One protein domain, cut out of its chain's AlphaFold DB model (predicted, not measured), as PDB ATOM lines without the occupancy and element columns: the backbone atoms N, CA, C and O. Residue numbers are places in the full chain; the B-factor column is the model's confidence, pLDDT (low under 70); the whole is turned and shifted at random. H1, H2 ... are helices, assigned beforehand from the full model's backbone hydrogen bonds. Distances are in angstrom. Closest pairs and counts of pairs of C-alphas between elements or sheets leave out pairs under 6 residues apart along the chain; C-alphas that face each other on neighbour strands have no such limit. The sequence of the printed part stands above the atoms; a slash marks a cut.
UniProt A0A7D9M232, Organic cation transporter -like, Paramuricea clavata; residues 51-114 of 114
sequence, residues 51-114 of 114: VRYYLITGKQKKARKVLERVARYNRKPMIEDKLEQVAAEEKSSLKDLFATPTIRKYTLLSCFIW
ATOM      1  N   VAL A  51     -12.504  -3.692  27.332       78.88
ATOM      2  CA  VAL A  51     -12.491  -3.758  25.856       78.88
ATOM      3  C   VAL A  51     -13.435  -2.718  25.250       78.88
ATOM      4  O   VAL A  51     -13.065  -2.036  24.300       78.88
ATOM      5  N   ARG A  52     -14.618  -2.532  25.852       79.00
ATOM      6  CA  ARG A  52     -15.615  -1.541  25.423       79.00
ATOM      7  C   ARG A  52     -15.055  -0.119  25.411       79.00
ATOM      8  O   ARG A  52     -15.268   0.607  24.447       79.00
ATOM      9  N   TYR A  53     -14.298   0.265  26.438       81.88
ATOM     10  CA  TYR A  53     -13.656   1.579  26.484       81.88
ATOM     11  C   TYR A  53     -12.678   1.778  25.319       81.88
ATOM     12  O   TYR A  53     -12.691   2.828  24.673       81.88
ATOM     13  N   TYR A  54     -11.871   0.763  24.987       81.25
ATOM     14  CA  TYR A  54     -10.973   0.843  23.832       81.25
ATOM     15  C   TYR A  54     -11.717   0.950  22.496       81.25
ATOM     16  O   TYR A  54     -11.190   1.581  21.583       81.25
ATOM     17  N   LEU A  55     -12.929   0.399  22.385       79.75
ATOM     18  CA  LEU A  55     -13.756   0.519  21.180       79.75
ATOM     19  C   LEU A  55     -14.354   1.913  21.022       79.75
ATOM     20  O   LEU A  55     -14.151   2.540  19.987       79.75
ATOM     21  N   ILE A  56     -14.981   2.439  22.074       77.38
ATOM     22  CA  ILE A  56     -15.615   3.768  22.055       77.38
ATOM     23  C   ILE A  56     -14.572   4.889  21.895       77.38
ATOM     24  O   ILE A  56     -14.838   5.927  21.291       77.38
ATOM     25  N   THR A  57     -13.355   4.695  22.412       79.25
ATOM     26  CA  THR A  57     -12.253   5.664  22.254       79.25
ATOM     27  C   THR A  57     -11.494   5.535  20.929       79.25
ATOM     28  O   THR A  57     -10.504   6.239  20.730       79.25
ATOM     29  N   GLY A  58     -11.913   4.641  20.024       77.50
ATOM     30  CA  GLY A  58     -11.283   4.444  18.713       77.50
ATOM     31  C   GLY A  58      -9.931   3.716  18.753       77.50
ATOM     32  O   GLY A  58      -9.236   3.610  17.743       77.50
ATOM     33  N   LYS A  59      -9.529   3.162  19.903       82.31
ATOM     34  CA  LYS A  59      -8.264   2.430  20.099       82.31
ATOM     35  C   LYS A  59      -8.392   0.957  19.676       82.31
ATOM     36  O   LYS A  59      -8.033   0.047  20.428       82.31
ATOM     37  N   GLN A  60      -8.825   0.721  18.435       79.19
ATOM     38  CA  GLN A  60      -9.117  -0.607  17.865       79.19
ATOM     39  C   GLN A  60      -7.959  -1.612  18.010       79.19
ATOM     40  O   GLN A  60      -8.155  -2.759  18.409       79.19
ATOM     41  N   LYS A  61      -6.711  -1.167  17.800       81.94
ATOM     42  CA  LYS A  61      -5.516  -2.021  17.952       81.94
ATOM     43  C   LYS A  61      -5.353  -2.580  19.373       81.94
ATOM     44  O   LYS A  61      -4.905  -3.713  19.534       81.94
ATOM     45  N   LYS A  62      -5.686  -1.796  20.410       82.25
ATOM     46  CA  LYS A  62      -5.621  -2.251  21.811       82.25
ATOM     47  C   LYS A  62      -6.779  -3.194  22.128       82.25
ATOM     48  O   LYS A  62      -6.548  -4.227  22.748       82.25
ATOM     49  N   ALA A  63      -7.980  -2.883  21.639       82.31
ATOM     50  CA  ALA A  63      -9.152  -3.739  21.801       82.31
ATOM     51  C   ALA A  63      -8.930  -5.140  21.201       82.31
ATOM     52  O   ALA A  63      -9.128  -6.133  21.902       82.31
ATOM     53  N   ARG A  64      -8.418  -5.228  19.959       82.62
ATOM     54  CA  ARG A  64      -8.115  -6.514  19.306       82.62
ATOM     55  C   ARG A  64      -7.083  -7.328  20.091       82.62
ATOM     56  O   ARG A  64      -7.315  -8.503  20.330       82.62
ATOM     57  N   LYS A  65      -5.997  -6.713  20.582       85.50
ATOM     58  CA  LYS A  65      -4.989  -7.417  21.407       85.50
ATOM     59  C   LYS A  65      -5.575  -8.017  22.689       85.50
ATOM     60  O   LYS A  65      -5.193  -9.120  23.083       85.50
ATOM     61  N   VAL A  66      -6.474  -7.291  23.361       85.38
ATOM     62  CA  VAL A  66      -7.138  -7.795  24.573       85.38
ATOM     63  C   VAL A  66      -8.087  -8.939  24.219       85.38
ATOM     64  O   VAL A  66      -8.049  -9.976  24.879       85.38
ATOM     65  N   LEU A  67      -8.879  -8.805  23.153       83.19
ATOM     66  CA  LEU A  67      -9.784  -9.862  22.700       83.19
ATOM     67  C   LEU A  67      -9.062 -11.110  22.216       83.19
ATOM     68  O   LEU A  67      -9.487 -12.199  22.559       83.19
ATOM     69  N   GLU A  68      -7.953 -10.975  21.499       85.38
ATOM     70  CA  GLU A  68      -7.131 -12.106  21.067       85.38
ATOM     71  C   GLU A  68      -6.579 -12.875  22.276       85.38
ATOM     72  O   GLU A  68      -6.602 -14.105  22.315       85.38
ATOM     73  N   ARG A  69      -6.136 -12.163  23.323       84.75
ATOM     74  CA  ARG A  69      -5.719 -12.788  24.587       84.75
ATOM     75  C   ARG A  69      -6.875 -13.548  25.243       84.75
ATOM     76  O   ARG A  69      -6.673 -14.679  25.678       84.75
ATOM     77  N   VAL A  70      -8.064 -12.952  25.288       85.12
ATOM     78  CA  VAL A  70      -9.269 -13.573  25.857       85.12
ATOM     79  C   VAL A  70      -9.736 -14.768  25.019       85.12
ATOM     80  O   VAL A  70     -10.079 -15.804  25.579       85.12
ATOM     81  N   ALA A  71      -9.704 -14.669  23.691       86.19
ATOM     82  CA  ALA A  71     -10.070 -15.727  22.751       86.19
ATOM     83  C   ALA A  71      -9.126 -16.930  22.869       86.19
ATOM     84  O   ALA A  71      -9.595 -18.062  22.971       86.19
ATOM     85  N   ARG A  72      -7.810 -16.683  22.979       86.62
ATOM     86  CA  ARG A  72      -6.812 -17.723  23.281       86.62
ATOM     87  C   ARG A  72      -7.082 -18.407  24.615       86.62
ATOM     88  O   ARG A  72      -7.076 -19.632  24.675       86.62
ATOM     89  N   TYR A  73      -7.343 -17.630  25.666       86.88
ATOM     90  CA  TYR A  73      -7.622 -18.180  26.994       86.88
ATOM     91  C   TYR A  73      -8.901 -19.028  27.008       86.88
ATOM     92  O   TYR A  73      -8.922 -20.126  27.553       86.88
ATOM     93  N   ASN A  74      -9.945 -18.554  26.326       88.25
ATOM     94  CA  ASN A  74     -11.234 -19.232  26.224       88.25
ATOM     95  C   ASN A  74     -11.288 -20.309  25.125       88.25
ATOM     96  O   ASN A  74     -12.336 -20.927  24.954       88.25
ATOM     97  N   ARG A  75     -10.198 -20.522  24.370       87.50
ATOM     98  CA  ARG A  75     -10.116 -21.442  23.218       87.50
ATOM     99  C   ARG A  75     -11.255 -21.257  22.203       87.50
ATOM    100  O   ARG A  75     -11.771 -22.230  21.659       87.50
ATOM    101  N   LYS A  76     -11.671 -20.012  21.963       84.50
ATOM    102  CA  LYS A  76     -12.728 -19.671  20.997       84.50
ATOM    103  C   LYS A  76     -12.156 -18.892  19.811       84.50
ATOM    104  O   LYS A  76     -11.180 -18.166  20.001       84.50
ATOM    105  N   PRO A  77     -12.753 -19.014  18.609       79.06
ATOM    106  CA  PRO A  77     -12.367 -18.191  17.469       79.06
ATOM    107  C   PRO A  77     -12.633 -16.709  17.761       79.06
ATOM    108  O   PRO A  77     -13.551 -16.361  18.512       79.06
ATOM    109  N   MET A  78     -11.804 -15.840  17.184       75.88
ATOM    110  CA  MET A  78     -11.960 -14.393  17.307       75.88
ATOM    111  C   MET A  78     -13.207 -13.950  16.530       75.88
ATOM    112  O   MET A  78     -13.440 -14.409  15.417       75.88
ATOM    113  N   ILE A  79     -14.042 -13.113  17.152       71.81
ATOM    114  CA  ILE A  79     -15.265 -12.586  16.536       71.81
ATOM    115  C   ILE A  79     -14.981 -11.139  16.134       71.81
ATOM    116  O   ILE A  79     -15.147 -10.224  16.941       71.81
ATOM    117  N   GLU A  80     -14.510 -10.955  14.903       68.69
ATOM    118  CA  GLU A  80     -14.255  -9.646  14.295       68.69
ATOM    119  C   GLU A  80     -15.542  -8.831  14.087       68.69
ATOM    120  O   GLU A  80     -15.570  -7.648  14.401       68.69
ATOM    121  N   ASP A  81     -16.641  -9.451  13.657       64.69
ATOM    122  CA  ASP A  81     -17.840  -8.710  13.219       64.69
ATOM    123  C   ASP A  81     -18.550  -7.947  14.350       64.69
ATOM    124  O   ASP A  81     -19.129  -6.878  14.154       64.69
ATOM    125  N   LYS A  82     -18.490  -8.464  15.585       66.44
ATOM    126  CA  LYS A  82     -19.109  -7.808  16.754       66.44
ATOM    127  C   LYS A  82     -18.325  -6.590  17.242       66.44
ATOM    128  O   LYS A  82     -18.875  -5.772  17.976       66.44
ATOM    129  N   LEU A  83     -17.049  -6.471  16.876       67.38
ATOM    130  CA  LEU A  83     -16.204  -5.344  17.270       67.38
ATOM    131  C   LEU A  83     -16.620  -4.048  16.576       67.38
ATOM    132  O   LEU A  83     -16.614  -2.987  17.201       67.38
ATOM    133  N   GLU A  84     -16.995  -4.148  15.302       65.50
ATOM    134  CA  GLU A  84     -17.374  -3.003  14.476       65.50
ATOM    135  C   GLU A  84     -18.746  -2.450  14.876       65.50
ATOM    136  O   GLU A  84     -18.908  -1.236  14.985       65.50
ATOM    137  N   GLN A  85     -19.694  -3.325  15.229       65.25
ATOM    138  CA  GLN A  85     -21.018  -2.920  15.723       65.25
ATOM    139  C   GLN A  85     -20.940  -2.076  17.003       65.25
ATOM    140  O   GLN A  85     -21.630  -1.071  17.123       65.25
ATOM    141  N   VAL A  86     -20.070  -2.447  17.950       67.19
ATOM    142  CA  VAL A  86     -19.897  -1.706  19.215       67.19
ATOM    143  C   VAL A  86     -19.129  -0.398  19.007       67.19
ATOM    144  O   VAL A  86     -19.330   0.562  19.744       67.19
ATOM    145  N   ALA A  87     -18.246  -0.339  18.008       63.75
ATOM    146  CA  ALA A  87     -17.556   0.895  17.639       63.75
ATOM    147  C   ALA A  87     -18.481   1.911  16.946       63.75
ATOM    148  O   ALA A  87     -18.197   3.105  16.986       63.75
ATOM    149  N   ALA A  88     -19.569   1.435  16.333       62.31
ATOM    150  CA  ALA A  88     -20.588   2.255  15.686       62.31
ATOM    151  C   ALA A  88     -21.656   2.803  16.654       62.31
ATOM    152  O   ALA A  88     -22.486   3.606  16.233       62.31
ATOM    153  N   GLU A  89     -21.652   2.408  17.938       68.06
ATOM    154  CA  GLU A  89     -22.524   3.027  18.947       68.06
ATOM    155  C   GLU A  89     -22.145   4.510  19.114       68.06
ATOM    156  O   GLU A  89     -21.058   4.843  19.596       68.06
ATOM    157  N   GLU A  90     -23.044   5.414  18.714       65.38
ATOM    158  CA  GLU A  90     -22.853   6.852  18.889       65.38
ATOM    159  C   GLU A  90     -22.740   7.233  20.370       65.38
ATOM    160  O   GLU A  90     -23.350   6.637  21.264       65.38
ATOM    161  N   LYS A  91     -21.950   8.279  20.631       67.19
ATOM    162  CA  LYS A  91     -21.808   8.855  21.968       67.19
ATOM    163  C   LYS A  91     -23.146   9.454  22.395       67.19
ATOM    164  O   LYS A  91     -23.473  10.573  22.015       67.19
ATOM    165  N   SER A  92     -23.887   8.714  23.209       75.75
ATOM    166  CA  SER A  92     -25.117   9.197  23.828       75.75
ATOM    167  C   SER A  92     -24.819  10.317  24.826       75.75
ATOM    168  O   SER A  92     -23.863  10.264  25.606       75.75
ATOM    169  N   SER A  93     -25.637  11.363  24.779       84.12
ATOM    170  CA  SER A  93     -25.561  12.508  25.677       84.12
ATOM    171  C   SER A  93     -26.405  12.275  26.928       84.12
ATOM    172  O   SER A  93     -27.396  11.548  26.908       84.12
ATOM    173  N   LEU A  94     -26.088  12.971  28.024       83.00
ATOM    174  CA  LEU A  94     -26.924  12.956  29.234       83.00
ATOM    175  C   LEU A  94     -28.357  13.442  28.959       83.00
ATOM    176  O   LEU A  94     -29.290  13.045  29.653       83.00
ATOM    177  N   LYS A  95     -28.544  14.281  27.933       83.50
ATOM    178  CA  LYS A  95     -29.873  14.736  27.501       83.50
ATOM    179  C   LYS A  95     -30.719  13.587  26.941       83.50
ATOM    180  O   LYS A  95     -31.931  13.582  27.145       83.50
ATOM    181  N   ASP A  96     -30.088  12.587  26.331       84.69
ATOM    182  CA  ASP A  96     -30.772  11.451  25.701       84.69
ATOM    183  C   ASP A  96     -31.397  10.514  26.739       84.69
ATOM    184  O   ASP A  96     -32.419   9.880  26.480       84.69
ATOM    185  N   LEU A  97     -30.852  10.511  27.961       84.44
ATOM    186  CA  LEU A  97     -31.423   9.809  29.112       84.44
ATOM    187  C   LEU A  97     -32.852  10.285  29.421       84.44
ATOM    188  O   LEU A  97     -33.719   9.500  29.803       84.44
ATOM    189  N   PHE A  98     -33.103  11.582  29.230       87.19
ATOM    190  CA  PHE A  98     -34.408  12.190  29.465       87.19
ATOM    191  C   PHE A  98     -35.228  12.354  28.184       87.19
ATOM    192  O   PHE A  98     -36.428  12.606  28.289       87.19
ATOM    193  N   ALA A  99     -34.631  12.196  27.000       85.00
ATOM    194  CA  ALA A  99     -35.296  12.425  25.718       85.00
ATOM    195  C   ALA A  99     -36.476  11.467  25.491       85.00
ATOM    196  O   ALA A  99     -37.568  11.905  25.135       85.00
ATOM    197  N   THR A 100     -36.297  10.176  25.781       89.88
ATOM    198  CA  THR A 100     -37.327   9.154  25.536       89.88
ATOM    199  C   THR A 100     -38.096   8.829  26.823       89.88
ATOM    200  O   THR A 100     -37.471   8.509  27.837       89.88
ATOM    201  N   PRO A 101     -39.447   8.830  26.822       85.50
ATOM    202  CA  PRO A 101     -40.250   8.600  28.029       85.50
ATOM    203  C   PRO A 101     -40.004   7.226  28.668       85.50
ATOM    204  O   PRO A 101     -40.064   7.095  29.889       85.50
ATOM    205  N   THR A 102     -39.681   6.211  27.865       88.25
ATOM    206  CA  THR A 102     -39.316   4.872  28.343       88.25
ATOM    207  C   THR A 102     -37.996   4.884  29.112       88.25
ATOM    208  O   THR A 102     -37.943   4.388  30.234       88.25
ATOM    209  N   ILE A 103     -36.949   5.503  28.552       90.12
ATOM    210  CA  ILE A 103     -35.628   5.597  29.196       90.12
ATOM    211  C   ILE A 103     -35.738   6.434  30.472       90.12
ATOM    212  O   ILE A 103     -35.295   5.991  31.527       90.12
ATOM    213  N   ARG A 104     -36.456   7.562  30.415       91.50
ATOM    214  CA  ARG A 104     -36.708   8.432  31.568       91.50
ATOM    215  C   ARG A 104     -37.330   7.686  32.749       91.50
ATOM    216  O   ARG A 104     -36.890   7.880  33.878       91.50
ATOM    217  N   LYS A 105     -38.333   6.832  32.508       93.31
ATOM    218  CA  LYS A 105     -38.963   6.018  33.565       93.31
ATOM    219  C   LYS A 105     -37.949   5.096  34.237       93.31
ATOM    220  O   LYS A 105     -37.882   5.079  35.460       93.31
ATOM    221  N   TYR A 106     -37.147   4.376  33.453       93.25
ATOM    222  CA  TYR A 106     -36.124   3.481  33.999       93.25
ATOM    223  C   TYR A 106     -35.015   4.238  34.732       93.25
ATOM    224  O   TYR A 106     -34.596   3.801  35.798       93.25
ATOM    225  N   THR A 107     -34.580   5.388  34.216       91.00
ATOM    226  CA  THR A 107     -33.615   6.259  34.896       91.00
ATOM    227  C   THR A 107     -34.154   6.742  36.238       91.00
ATOM    228  O   THR A 107     -33.471   6.586  37.242       91.00
ATOM    229  N   LEU A 108     -35.378   7.279  36.288       92.19
ATOM    230  CA  LEU A 108     -35.985   7.760  37.535       92.19
ATOM    231  C   LEU A 108     -36.187   6.632  38.546       92.19
ATOM    232  O   LEU A 108     -35.891   6.807  39.723       92.19
ATOM    233  N   LEU A 109     -36.639   5.466  38.080       93.56
ATOM    234  CA  LEU A 109     -36.770   4.281  38.919       93.56
ATOM    235  C   LEU A 109     -35.404   3.860  39.481       93.56
ATOM    236  O   LEU A 109     -35.283   3.611  40.674       93.56
ATOM    237  N   SER A 110     -34.365   3.841  38.642       90.12
ATOM    238  CA  SER A 110     -33.002   3.533  39.075       90.12
ATOM    239  C   SER A 110     -32.475   4.545  40.089       90.12
ATOM    240  O   SER A 110     -31.822   4.124  41.030       90.12
ATOM    241  N   CYS A 111     -32.749   5.843  39.922       90.50
ATOM    242  CA  CYS A 111     -32.366   6.884  40.882       90.50
ATOM    243  C   CYS A 111     -33.129   6.803  42.207       90.50
ATOM    244  O   CYS A 111     -32.664   7.353  43.191       90.50
ATOM    245  N   PHE A 112     -34.314   6.191  42.218       94.19
ATOM    246  CA  PHE A 112     -35.110   6.015  43.431       94.19
ATOM    247  C   PHE A 112     -34.736   4.737  44.196       94.19
ATOM    248  O   PHE A 112     -34.875   4.680  45.412       94.19
ATOM    249  N   ILE A 113     -34.307   3.694  43.478       93.19
ATOM    250  CA  ILE A 113     -33.891   2.408  44.059       93.19
ATOM    251  C   ILE A 113     -32.497   2.493  44.695       93.19
ATOM    252  O   ILE A 113     -32.234   1.780  45.663       93.19
ATOM    253  N   TRP A 114     -31.607   3.298  44.111       83.38
ATOM    254  CA  TRP A 114     -30.253   3.552  44.612       83.38
ATOM    255  C   TRP A 114     -30.245   4.656  45.664       83.38
ATOM    256  O   TRP A 114     -29.546   4.470  46.683       83.38
TER     257      TRP A 114
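Overview. This is residues 51 to 114 of the 114 residues of the protein "Organic cation transporter -like" of Paramuricea clavata (UniProt A0A7D9M232). Two separate groups of helices are joined by an unfolded-looking link, residues 88 to 93: at one end H1 and H2 form a helical hairpin with H3 packed on H1, and at the other H4 and H5 meet in a corner. The two groups do not share a core, and residues 109 to 114 stick out at the far end. The printed part has 64 residues with five named helices, H1 to H5 in that order, and no named strand; the class is all helix. It is only just extended, close to loose, with a radius of gyration of the C-alphas of 16.4 A, and its C-alphas span 42 by 23 by 16 A.

Arrangement. H1, residues 51 to 56, touches H2, residues 60 to 73, at a shallow tilt of 21 degrees, opposite ways, as a hairpin; their closest C-alphas, of Val 51 and Ala 63, are 5.3 A apart. H1 also touches H3, residues 81 to 87, at a steep tilt of 57 degrees, the same way, closest at the C-alphas of Leu 55 and Ala 87, 5.2 A. H2 and H3 are near each other, with 6 pairs of C-alphas within 10 A. H4, residues 94 to 99, and H5, residues 101 to 113, touch only at the corner, H5 with residues 103 to 107 alone, at a steep tilt of 61 degrees; the closest C-alphas, of Phe 98 and Arg 104, are 4.9 A apart. H3 and H4 are apart. In H1, H2 and H5 every O i to N i+4 pair is within hydrogen-bond range; in H4 1 of 2 is, and in H3 1 of 3, with 1 of 4 O i to N i+3 pairs.

Along the chain. H1 begins at C-alpha 51 (-12.491, -3.758, 25.856) and is 9.0 A long. H2 measures 19.9 A, H3 10.6 A, H4 9.1 A and H5 18.3 A, ending at C-alpha 113 (-33.891, 2.408, 44.059).

Size, cuts and confidence. The C-alphas of Arg 75 and Pro 101 are the two farthest apart, 42.8 A. The printed part has no cut and no long link. Mean pLDDT of the printed part is 81.3; residues 80 to 91 are under 70.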